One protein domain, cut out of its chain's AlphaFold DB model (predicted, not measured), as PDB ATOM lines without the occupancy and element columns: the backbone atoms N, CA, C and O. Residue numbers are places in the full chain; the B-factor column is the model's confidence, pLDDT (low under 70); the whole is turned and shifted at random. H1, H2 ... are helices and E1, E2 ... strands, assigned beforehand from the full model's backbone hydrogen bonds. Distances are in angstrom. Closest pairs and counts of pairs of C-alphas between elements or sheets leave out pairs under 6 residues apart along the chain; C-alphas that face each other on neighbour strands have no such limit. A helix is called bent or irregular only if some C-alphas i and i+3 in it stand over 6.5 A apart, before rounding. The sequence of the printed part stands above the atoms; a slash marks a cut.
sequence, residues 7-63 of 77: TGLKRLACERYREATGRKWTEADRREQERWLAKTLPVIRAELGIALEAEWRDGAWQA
ATOM      1  N   THR A   7     119.494 121.836 126.591       90.62
ATOM      2  CA  THR A   7     120.924 121.898 126.266       90.62
ATOM      3  C   THR A   7     121.212 121.271 124.900       90.62
ATOM      4  O   THR A   7     122.009 121.815 124.137       90.62
ATOM      5  N   GLY A   8     120.530 120.173 124.560       92.44
ATOM      6  CA  GLY A   8     120.577 119.560 123.231       92.44
ATOM      7  C   GLY A   8     120.051 120.488 122.132       92.44
ATOM      8  O   GLY A   8     120.736 120.682 121.131       92.44
ATOM      9  N   LEU A   9     118.905 121.146 122.348       92.38
ATOM     10  CA  LEU A   9     118.371 122.151 121.414       92.38
ATOM     11  C   LEU A   9     119.356 123.302 121.198       92.38
ATOM     12  O   LEU A   9     119.598 123.713 120.064       92.38
ATOM     13  N   LYS A  10     119.954 123.810 122.283       92.56
ATOM     14  CA  LYS A  10     120.951 124.879 122.201       92.56
ATOM     15  C   LYS A  10     122.187 124.429 121.423       92.56
ATOM     16  O   LYS A  10     122.686 125.190 120.603       92.56
ATOM     17  N   ARG A  11     122.659 123.197 121.635       94.56
ATOM     18  CA  ARG A  11     123.787 122.632 120.884       94.56
ATOM     19  C   ARG A  11     123.491 122.566 119.386       94.56
ATOM     20  O   ARG A  11     124.302 123.059 118.610       94.56
ATOM     21  N   LEU A  12     122.321 122.055 119.001       94.56
ATOM     22  CA  LEU A  12     121.880 122.023 117.601       94.56
ATOM     23  C   LEU A  12     121.807 123.432 117.001       94.56
ATOM     24  O   LEU A  12     122.261 123.663 115.884       94.56
ATOM     25  N   ALA A  13     121.293 124.409 117.756       95.00
ATOM     26  CA  ALA A  13     121.261 125.797 117.308       95.00
ATOM     27  C   ALA A  13     122.671 126.376 117.092       95.00
ATOM     28  O   ALA A  13     122.880 127.097 116.118       95.00
ATOM     29  N   CYS A  14     123.641 126.052 117.954       93.81
ATOM     30  CA  CYS A  14     125.041 126.457 117.792       93.81
ATOM     31  C   CYS A  14     125.715 125.786 116.585       93.81
ATOM     32  O   CYS A  14     126.503 126.428 115.890       93.81
ATOM     33  N   GLU A  15     125.426 124.508 116.335       95.12
ATOM     34  CA  GLU A  15     125.928 123.773 115.167       95.12
ATOM     35  C   GLU A  15     125.397 124.417 113.878       95.12
ATOM     36  O   GLU A  15     126.195 124.846 113.041       95.12
ATOM     37  N   ARG A  16     124.084 124.672 113.801       95.38
ATOM     38  CA  ARG A  16     123.463 125.382 112.671       95.38
ATOM     39  C   ARG A  16     123.982 126.805 112.484       95.38
ATOM     40  O   ARG A  16     124.088 127.274 111.355       95.38
ATOM     41  N   TYR A  17     124.311 127.506 113.570       95.00
ATOM     42  CA  TYR A  17     124.914 128.840 113.484       95.00
ATOM     43  C   TYR A  17     126.237 128.796 112.722       95.00
ATOM     44  O   TYR A  17     126.482 129.612 111.829       95.00
ATOM     45  N   ARG A  18     127.081 127.815 113.058       95.69
ATOM     46  CA  ARG A  18     128.368 127.613 112.396       95.69
ATOM     47  C   ARG A  18     128.193 127.237 110.932       95.69
ATOM     48  O   ARG A  18     128.929 127.756 110.100       95.69
ATOM     49  N   GLU A  19     127.232 126.380 110.614       95.62
ATOM     50  CA  GLU A  19     126.937 125.993 109.229       95.62
ATOM     51  C   GLU A  19     126.428 127.176 108.394       95.62
ATOM     52  O   GLU A  19     126.844 127.347 107.253       95.62
ATOM     53  N   ALA A  20     125.575 128.027 108.970       94.38
ATOM     54  CA  ALA A  20     124.973 129.154 108.261       94.38
ATOM     55  C   ALA A  20     125.918 130.352 108.081       94.38
ATOM     56  O   ALA A  20     125.831 131.057 107.078       94.38
ATOM     57  N   THR A  21     126.786 130.623 109.059       93.94
ATOM     58  CA  THR A  21     127.634 131.830 109.075       93.94
ATOM     59  C   THR A  21     129.110 131.551 108.809       93.94
ATOM     60  O   THR A  21     129.872 132.480 108.552       93.94
ATOM     61  N   GLY A  22     129.546 130.295 108.932       94.50
ATOM     62  CA  GLY A  22     130.958 129.909 108.932       94.50
ATOM     63  C   GLY A  22     131.723 130.279 110.211       94.50
ATOM     64  O   GLY A  22     132.893 129.918 110.338       94.50
ATOM     65  N   ARG A  23     131.095 130.968 111.175       93.69
ATOM     66  CA  ARG A  23     131.723 131.459 112.416       93.69
ATOM     67  C   ARG A  23     131.418 130.539 113.595       93.69
ATOM     68  O   ARG A  23     130.375 129.889 113.649       93.69
ATOM     69  N   LYS A  24     132.304 130.478 114.589       93.06
ATOM     70  CA  LYS A  24     132.017 129.771 115.845       93.06
ATOM     71  C   LYS A  24     130.979 130.551 116.645       93.06
ATOM     72  O   LYS A  24     130.990 131.778 116.674       93.06
ATOM     73  N   TRP A  25     130.137 129.833 117.386       91.75
ATOM     74  CA  TRP A  25     129.138 130.435 118.275       91.75
ATOM     75  C   TRP A  25     129.733 131.456 119.258       91.75
ATOM     76  O   TRP A  25     129.147 132.501 119.510       91.75
ATOM     77  N   THR A  26     130.929 131.179 119.780       92.94
ATOM     78  CA  THR A  26     131.638 132.054 120.726       92.94
ATOM     79  C   THR A  26     132.129 133.365 120.111       92.94
ATOM     80  O   THR A  26     132.516 134.259 120.853       92.94
ATOM     81  N   GLU A  27     132.158 133.477 118.782       93.25
ATOM     82  CA  GLU A  27     132.533 134.708 118.078       93.25
ATOM     83  C   GLU A  27     131.341 135.655 117.889       93.25
ATOM     84  O   GLU A  27     131.543 136.835 117.607       93.25
ATOM     85  N   ALA A  28     130.111 135.152 118.025       93.88
ATOM     86  CA  ALA A  28     128.904 135.967 118.001       93.88
ATOM     87  C   ALA A  28     128.775 136.756 119.306       93.88
ATOM     88  O   ALA A  28     128.955 136.200 120.396       93.88
ATOM     89  N   ASP A  29     128.414 138.035 119.216       94.94
ATOM     90  CA  ASP A  29     128.081 138.815 120.404       94.94
ATOM     91  C   ASP A  29     126.742 138.366 121.006       94.94
ATOM     92  O   ASP A  29     125.943 137.665 120.384       94.94
ATOM     93  N   ARG A  30     126.470 138.788 122.240       92.88
ATOM     94  CA  ARG A  30     125.267 138.367 122.964       92.88
ATOM     95  C   ARG A  30     123.962 138.697 122.223       92.88
ATOM     96  O   ARG A  30     123.046 137.881 122.256       92.88
ATOM     97  N   ARG A  31     123.859 139.848 121.549       95.19
ATOM     98  CA  ARG A  31     122.638 140.226 120.814       95.19
ATOM     99  C   ARG A  31     122.473 139.377 119.560       95.19
ATOM    100  O   ARG A  31     121.356 138.980 119.238       95.19
ATOM    101  N   GLU A  32     123.568 139.100 118.860       94.38
ATOM    102  CA  GLU A  32     123.583 138.186 117.714       94.38
ATOM    103  C   GLU A  32     123.156 136.774 118.136       94.38
ATOM    104  O   GLU A  32     122.266 136.186 117.518       94.38
ATOM    105  N   GLN A  33     123.690 136.281 119.256       94.06
ATOM    106  CA  GLN A  33     123.300 135.001 119.844       94.06
ATOM    107  C   GLN A  33     121.806 134.955 120.201       94.06
ATOM    108  O   GLN A  33     121.103 134.016 119.827       94.06
ATOM    109  N   GLU A  34     121.293 135.971 120.896       95.19
ATOM    110  CA  GLU A  34     119.878 136.054 121.281       95.19
ATOM    111  C   GLU A  34     118.960 136.069 120.048       95.19
ATOM    112  O   GLU A  34     117.989 135.311 119.989       95.19
ATOM    113  N   ARG A  35     119.300 136.858 119.019       95.75
ATOM    114  CA  ARG A  35     118.554 136.902 117.750       95.75
ATOM    115  C   ARG A  35     118.578 135.564 117.025       95.75
ATOM    116  O   ARG A  35     117.548 135.129 116.506       95.75
ATOM    117  N   TRP A  36     119.733 134.905 116.992       95.56
ATOM    118  CA  TRP A  36     119.863 133.596 116.366       95.56
ATOM    119  C   TRP A  36     118.995 132.551 117.063       95.56
ATOM    120  O   TRP A  36     118.257 131.824 116.395       95.56
ATOM    121  N   LEU A  37     119.040 132.492 118.395       94.50
ATOM    122  CA  LEU A  37     118.239 131.548 119.174       94.50
ATOM    123  C   LEU A  37     116.742 131.815 119.004       94.50
ATOM    124  O   LEU A  37     115.997 130.871 118.751       94.50
ATOM    125  N   ALA A  38     116.312 133.079 119.058       94.44
ATOM    126  CA  ALA A  38     114.914 133.459 118.858       94.44
ATOM    127  C   ALA A  38     114.380 133.040 117.479       94.44
ATOM    128  O   ALA A  38     113.224 132.640 117.361       94.44
ATOM    129  N   LYS A  39     115.224 133.082 116.442       94.94
ATOM    130  CA  LYS A  39     114.863 132.648 115.087       94.94
ATOM    131  C   LYS A  39     114.905 131.126 114.916       94.94
ATOM    132  O   LYS A  39     114.049 130.560 114.245       94.94
ATOM    133  N   THR A  40     115.912 130.467 115.482       94.62
ATOM    134  CA  THR A  40     116.267 129.084 115.117       94.62
ATOM    135  C   THR A  40     115.646 128.050 116.048       94.62
ATOM    136  O   THR A  40     115.234 126.989 115.585       94.62
ATOM    137  N   LEU A  41     115.530 128.343 117.349       92.81
ATOM    138  CA  LEU A  41     114.937 127.405 118.307       92.81
ATOM    139  C   LEU A  41     113.492 127.018 117.954       92.81
ATOM    140  O   LEU A  41     113.193 125.829 118.055       92.81
ATOM    141  N   PRO A  42     112.609 127.934 117.501       92.25
ATOM    142  CA  PRO A  42     111.267 127.558 117.060       92.25
ATOM    143  C   PRO A  42     111.267 126.554 115.904       92.25
ATOM    144  O   PRO A  42     110.478 125.616 115.904       92.25
ATOM    145  N   VAL A  43     112.190 126.719 114.951       94.25
ATOM    146  CA  VAL A  43     112.322 125.831 113.789       94.25
ATOM    147  C   VAL A  43     112.799 124.447 114.223       94.25
ATOM    148  O   VAL A  43     112.171 123.454 113.876       94.25
ATOM    149  N   ILE A  44     113.853 124.375 115.045       92.88
ATOM    150  CA  ILE A  44     114.368 123.097 115.567       92.88
ATOM    151  C   ILE A  44     113.291 122.382 116.394       92.88
ATOM    152  O   ILE A  44     113.121 121.171 116.289       92.88
ATOM    153  N   ARG A  45     112.538 123.122 117.215       91.69
ATOM    154  CA  ARG A  45     111.424 122.560 117.989       91.69
ATOM    155  C   ARG A  45     110.350 121.966 117.082       91.69
ATOM    156  O   ARG A  45     109.957 120.828 117.312       91.69
ATOM    157  N   ALA A  46     109.939 122.684 116.037       90.81
ATOM    158  CA  ALA A  46     108.955 122.194 115.074       90.81
ATOM    159  C   ALA A  46     109.428 120.922 114.343       90.81
ATOM    160  O   ALA A  46     108.660 119.972 114.226       90.81
ATOM    161  N   GLU A  47     110.695 120.864 113.919       92.19
ATOM    162  CA  GLU A  47     111.295 119.674 113.291       92.19
ATOM    163  C   GLU A  47     111.282 118.445 114.213       92.19
ATOM    164  O   GLU A  47     111.121 117.319 113.752       92.19
ATOM    165  N   LEU A  48     111.441 118.663 115.521       89.00
ATOM    166  CA  LEU A  48     111.431 117.614 116.543       89.00
ATOM    167  C   LEU A  48     110.027 117.316 117.096       89.00
ATOM    168  O   LEU A  48     109.901 116.499 118.008       89.00
ATOM    169  N   GLY A  49     108.982 117.981 116.591       87.69
ATOM    170  CA  GLY A  49     107.610 117.830 117.086       87.69
ATOM    171  C   GLY A  49     107.384 118.389 118.497       87.69
ATOM    172  O   GLY A  49     106.441 117.990 119.175       87.69
ATOM    173  N   ILE A  50     108.241 119.300 118.963       87.88
ATOM    174  CA  ILE A  50     108.132 119.958 120.269       87.88
ATOM    175  C   ILE A  50     107.290 121.225 120.103       87.88
ATOM    176  O   ILE A  50     107.644 122.118 119.330       87.88
ATOM    177  N   ALA A  51     106.194 121.342 120.856       88.00
ATOM    178  CA  ALA A  51     105.381 122.556 120.847       88.00
ATOM    179  C   ALA A  51     106.192 123.773 121.334       88.00
ATOM    180  O   ALA A  51     107.021 123.670 122.239       88.00
ATOM    181  N   LEU A  52     105.957 124.953 120.751       85.88
ATOM    182  CA  LEU A  52     106.708 126.174 121.096       85.88
ATOM    183  C   LEU A  52     106.521 126.597 122.552       85.88
ATOM    184  O   LEU A  52     107.452 127.108 123.173       85.88
ATOM    185  N   GLU A  53     105.334 126.348 123.082       85.44
ATOM    186  CA  GLU A  53     104.965 126.641 124.460       85.44
ATOM    187  C   GLU A  53     105.319 125.496 125.417       85.44
ATOM    188  O   GLU A  53     105.081 125.612 126.614       85.44
ATOM    189  N   ALA A  54     105.877 124.387 124.913       85.94
ATOM    190  CA  ALA A  54     106.261 123.278 125.766       85.94
ATOM    191  C   ALA A  54     107.394 123.678 126.717       85.94
ATOM    192  O   ALA A  54     108.390 124.310 126.329       85.94
ATOM    193  N   GLU A  55     107.262 123.234 127.959       88.25
ATOM    194  CA  GLU A  55     108.236 123.424 129.022       88.25
ATOM    195  C   GLU A  55     108.994 122.123 129.277       88.25
ATOM    196  O   GLU A  55     108.441 121.030 129.171       88.25
ATOM    197  N   TRP A  56     110.282 122.228 129.600       87.50
ATOM    198  CA  TRP A  56     111.079 121.062 129.969       87.50
ATOM    199  C   TRP A  56     110.920 120.779 131.460       87.50
ATOM    200  O   TRP A  56     111.357 121.588 132.282       87.50
ATOM    201  N   ARG A  57     110.317 119.640 131.803       85.25
ATOM    202  CA  ARG A  57     110.080 119.182 133.180       85.25
ATOM    203  C   ARG A  57     110.281 117.673 133.259       85.25
ATOM    204  O   ARG A  57     109.982 116.966 132.303       85.25
ATOM    205  N   ASP A  58     110.878 117.207 134.352       83.69
ATOM    206  CA  ASP A  58     111.073 115.775 134.643       83.69
ATOM    207  C   ASP A  58     111.690 114.958 133.488       83.69
ATOM    208  O   ASP A  58     111.386 113.790 133.268       83.69
ATOM    209  N   GLY A  59     112.592 115.584 132.720       85.25
ATOM    210  CA  GLY A  59     113.284 114.933 131.602       85.25
ATOM    211  C   GLY A  59     112.486 114.843 130.295       85.25
ATOM    212  O   GLY A  59     112.938 114.166 129.367       85.25
ATOM    213  N   ALA A  60     111.344 115.527 130.190       86.38
ATOM    214  CA  ALA A  60     110.499 115.556 129.001       86.38
ATOM    215  C   ALA A  60     109.972 116.968 128.677       86.38
ATOM    216  O   ALA A  60     109.953 117.868 129.514       86.38
ATOM    217  N   TRP A  61     109.539 117.163 127.428       86.50
ATOM    218  CA  TRP A  61     108.787 118.352 127.023       86.50
ATOM    219  C   TRP A  61     107.306 118.133 127.320       86.50
ATOM    220  O   TRP A  61     106.706 117.209 126.774       86.50
ATOM    221  N   GLN A  62     106.726 118.986 128.156       84.69
ATOM    222  CA  GLN A  62     105.307 118.964 128.503       84.69
ATOM    223  C   GLN A  62     104.612 120.170 127.872       84.69
ATOM    224  O   GLN A  62     105.140 121.282 127.913       84.69
ATOM    225  N   ALA A  63     103.447 119.959 127.258       78.94
ATOM    226  CA  ALA A  63     102.655 121.051 126.696       78.94
ATOM    227  C   ALA A  63     102.160 121.994 127.814       78.94
ATOM    228  O   ALA A  63     101.928 121.536 128.939       78.94
TER     229      ALA A  63
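Overview. This is residues 7 to 63 of the 77 residues of an uncharacterized protein of Prauserella sp. PE36 (UniProt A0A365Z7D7). Two helices, H1 and H2, cross near their middles as an X, and a small two-strand hairpin, E1 and E2, sits at one end of the long axis. The other end holds the link that joins the helices. The printed part has 57 residues, in the order H1, H2, E1, E2, and is mostly helix; its sheet, E1 - E2, is antiparallel. It is elongated, 33 by 19 by 17 A, and only just compact, close to loose, with a radius of gyration of the C-alphas of 12.2 A.

Arrangement. Start with H1, residues 7 to 21, and go on to H2, residues 30 to 47. They touch, their closest C-alphas being those of Ala 13 and Thr 40, 6.4 A apart. Their lines are only just about perpendicular, at 70.1 degrees. H2 has a kink of 32 degrees near residue 39 and is irregular, but only just: C-alphas 39 and 42 are 6.54 A apart. In H1 every O i to N i+4 pair is within hydrogen-bond range; in H2, 12 of 14 are. Further on, E1, residues 55 to 57, and E2, residues 60 to 62, form an antiparallel hairpin, with 132 degrees between their directions. Look there for N 55 and O 62, 2.9 A apart and within hydrogen-bond range. H1 is apart from both strands, and H2 is apart from E2.

Along the chain. Find C-alpha 7 at (120.924, 121.898, 126.266); from there H1 runs 21.0 A to C-alpha 21. H2 begins at C-alpha 30, (125.267, 138.367, 122.964), and covers 25.3 A. E1 and E2 each measure 6.2 A, and E2 ends at C-alpha 62, (105.307, 118.964, 128.503).

Size, cuts and confidence. The C-alphas farthest apart, of Gly 22 and Asp 58, are 35.4 A apart. The printed part has no cut and no long link. Its mean pLDDT is 91.6, and no printed residue is under 70.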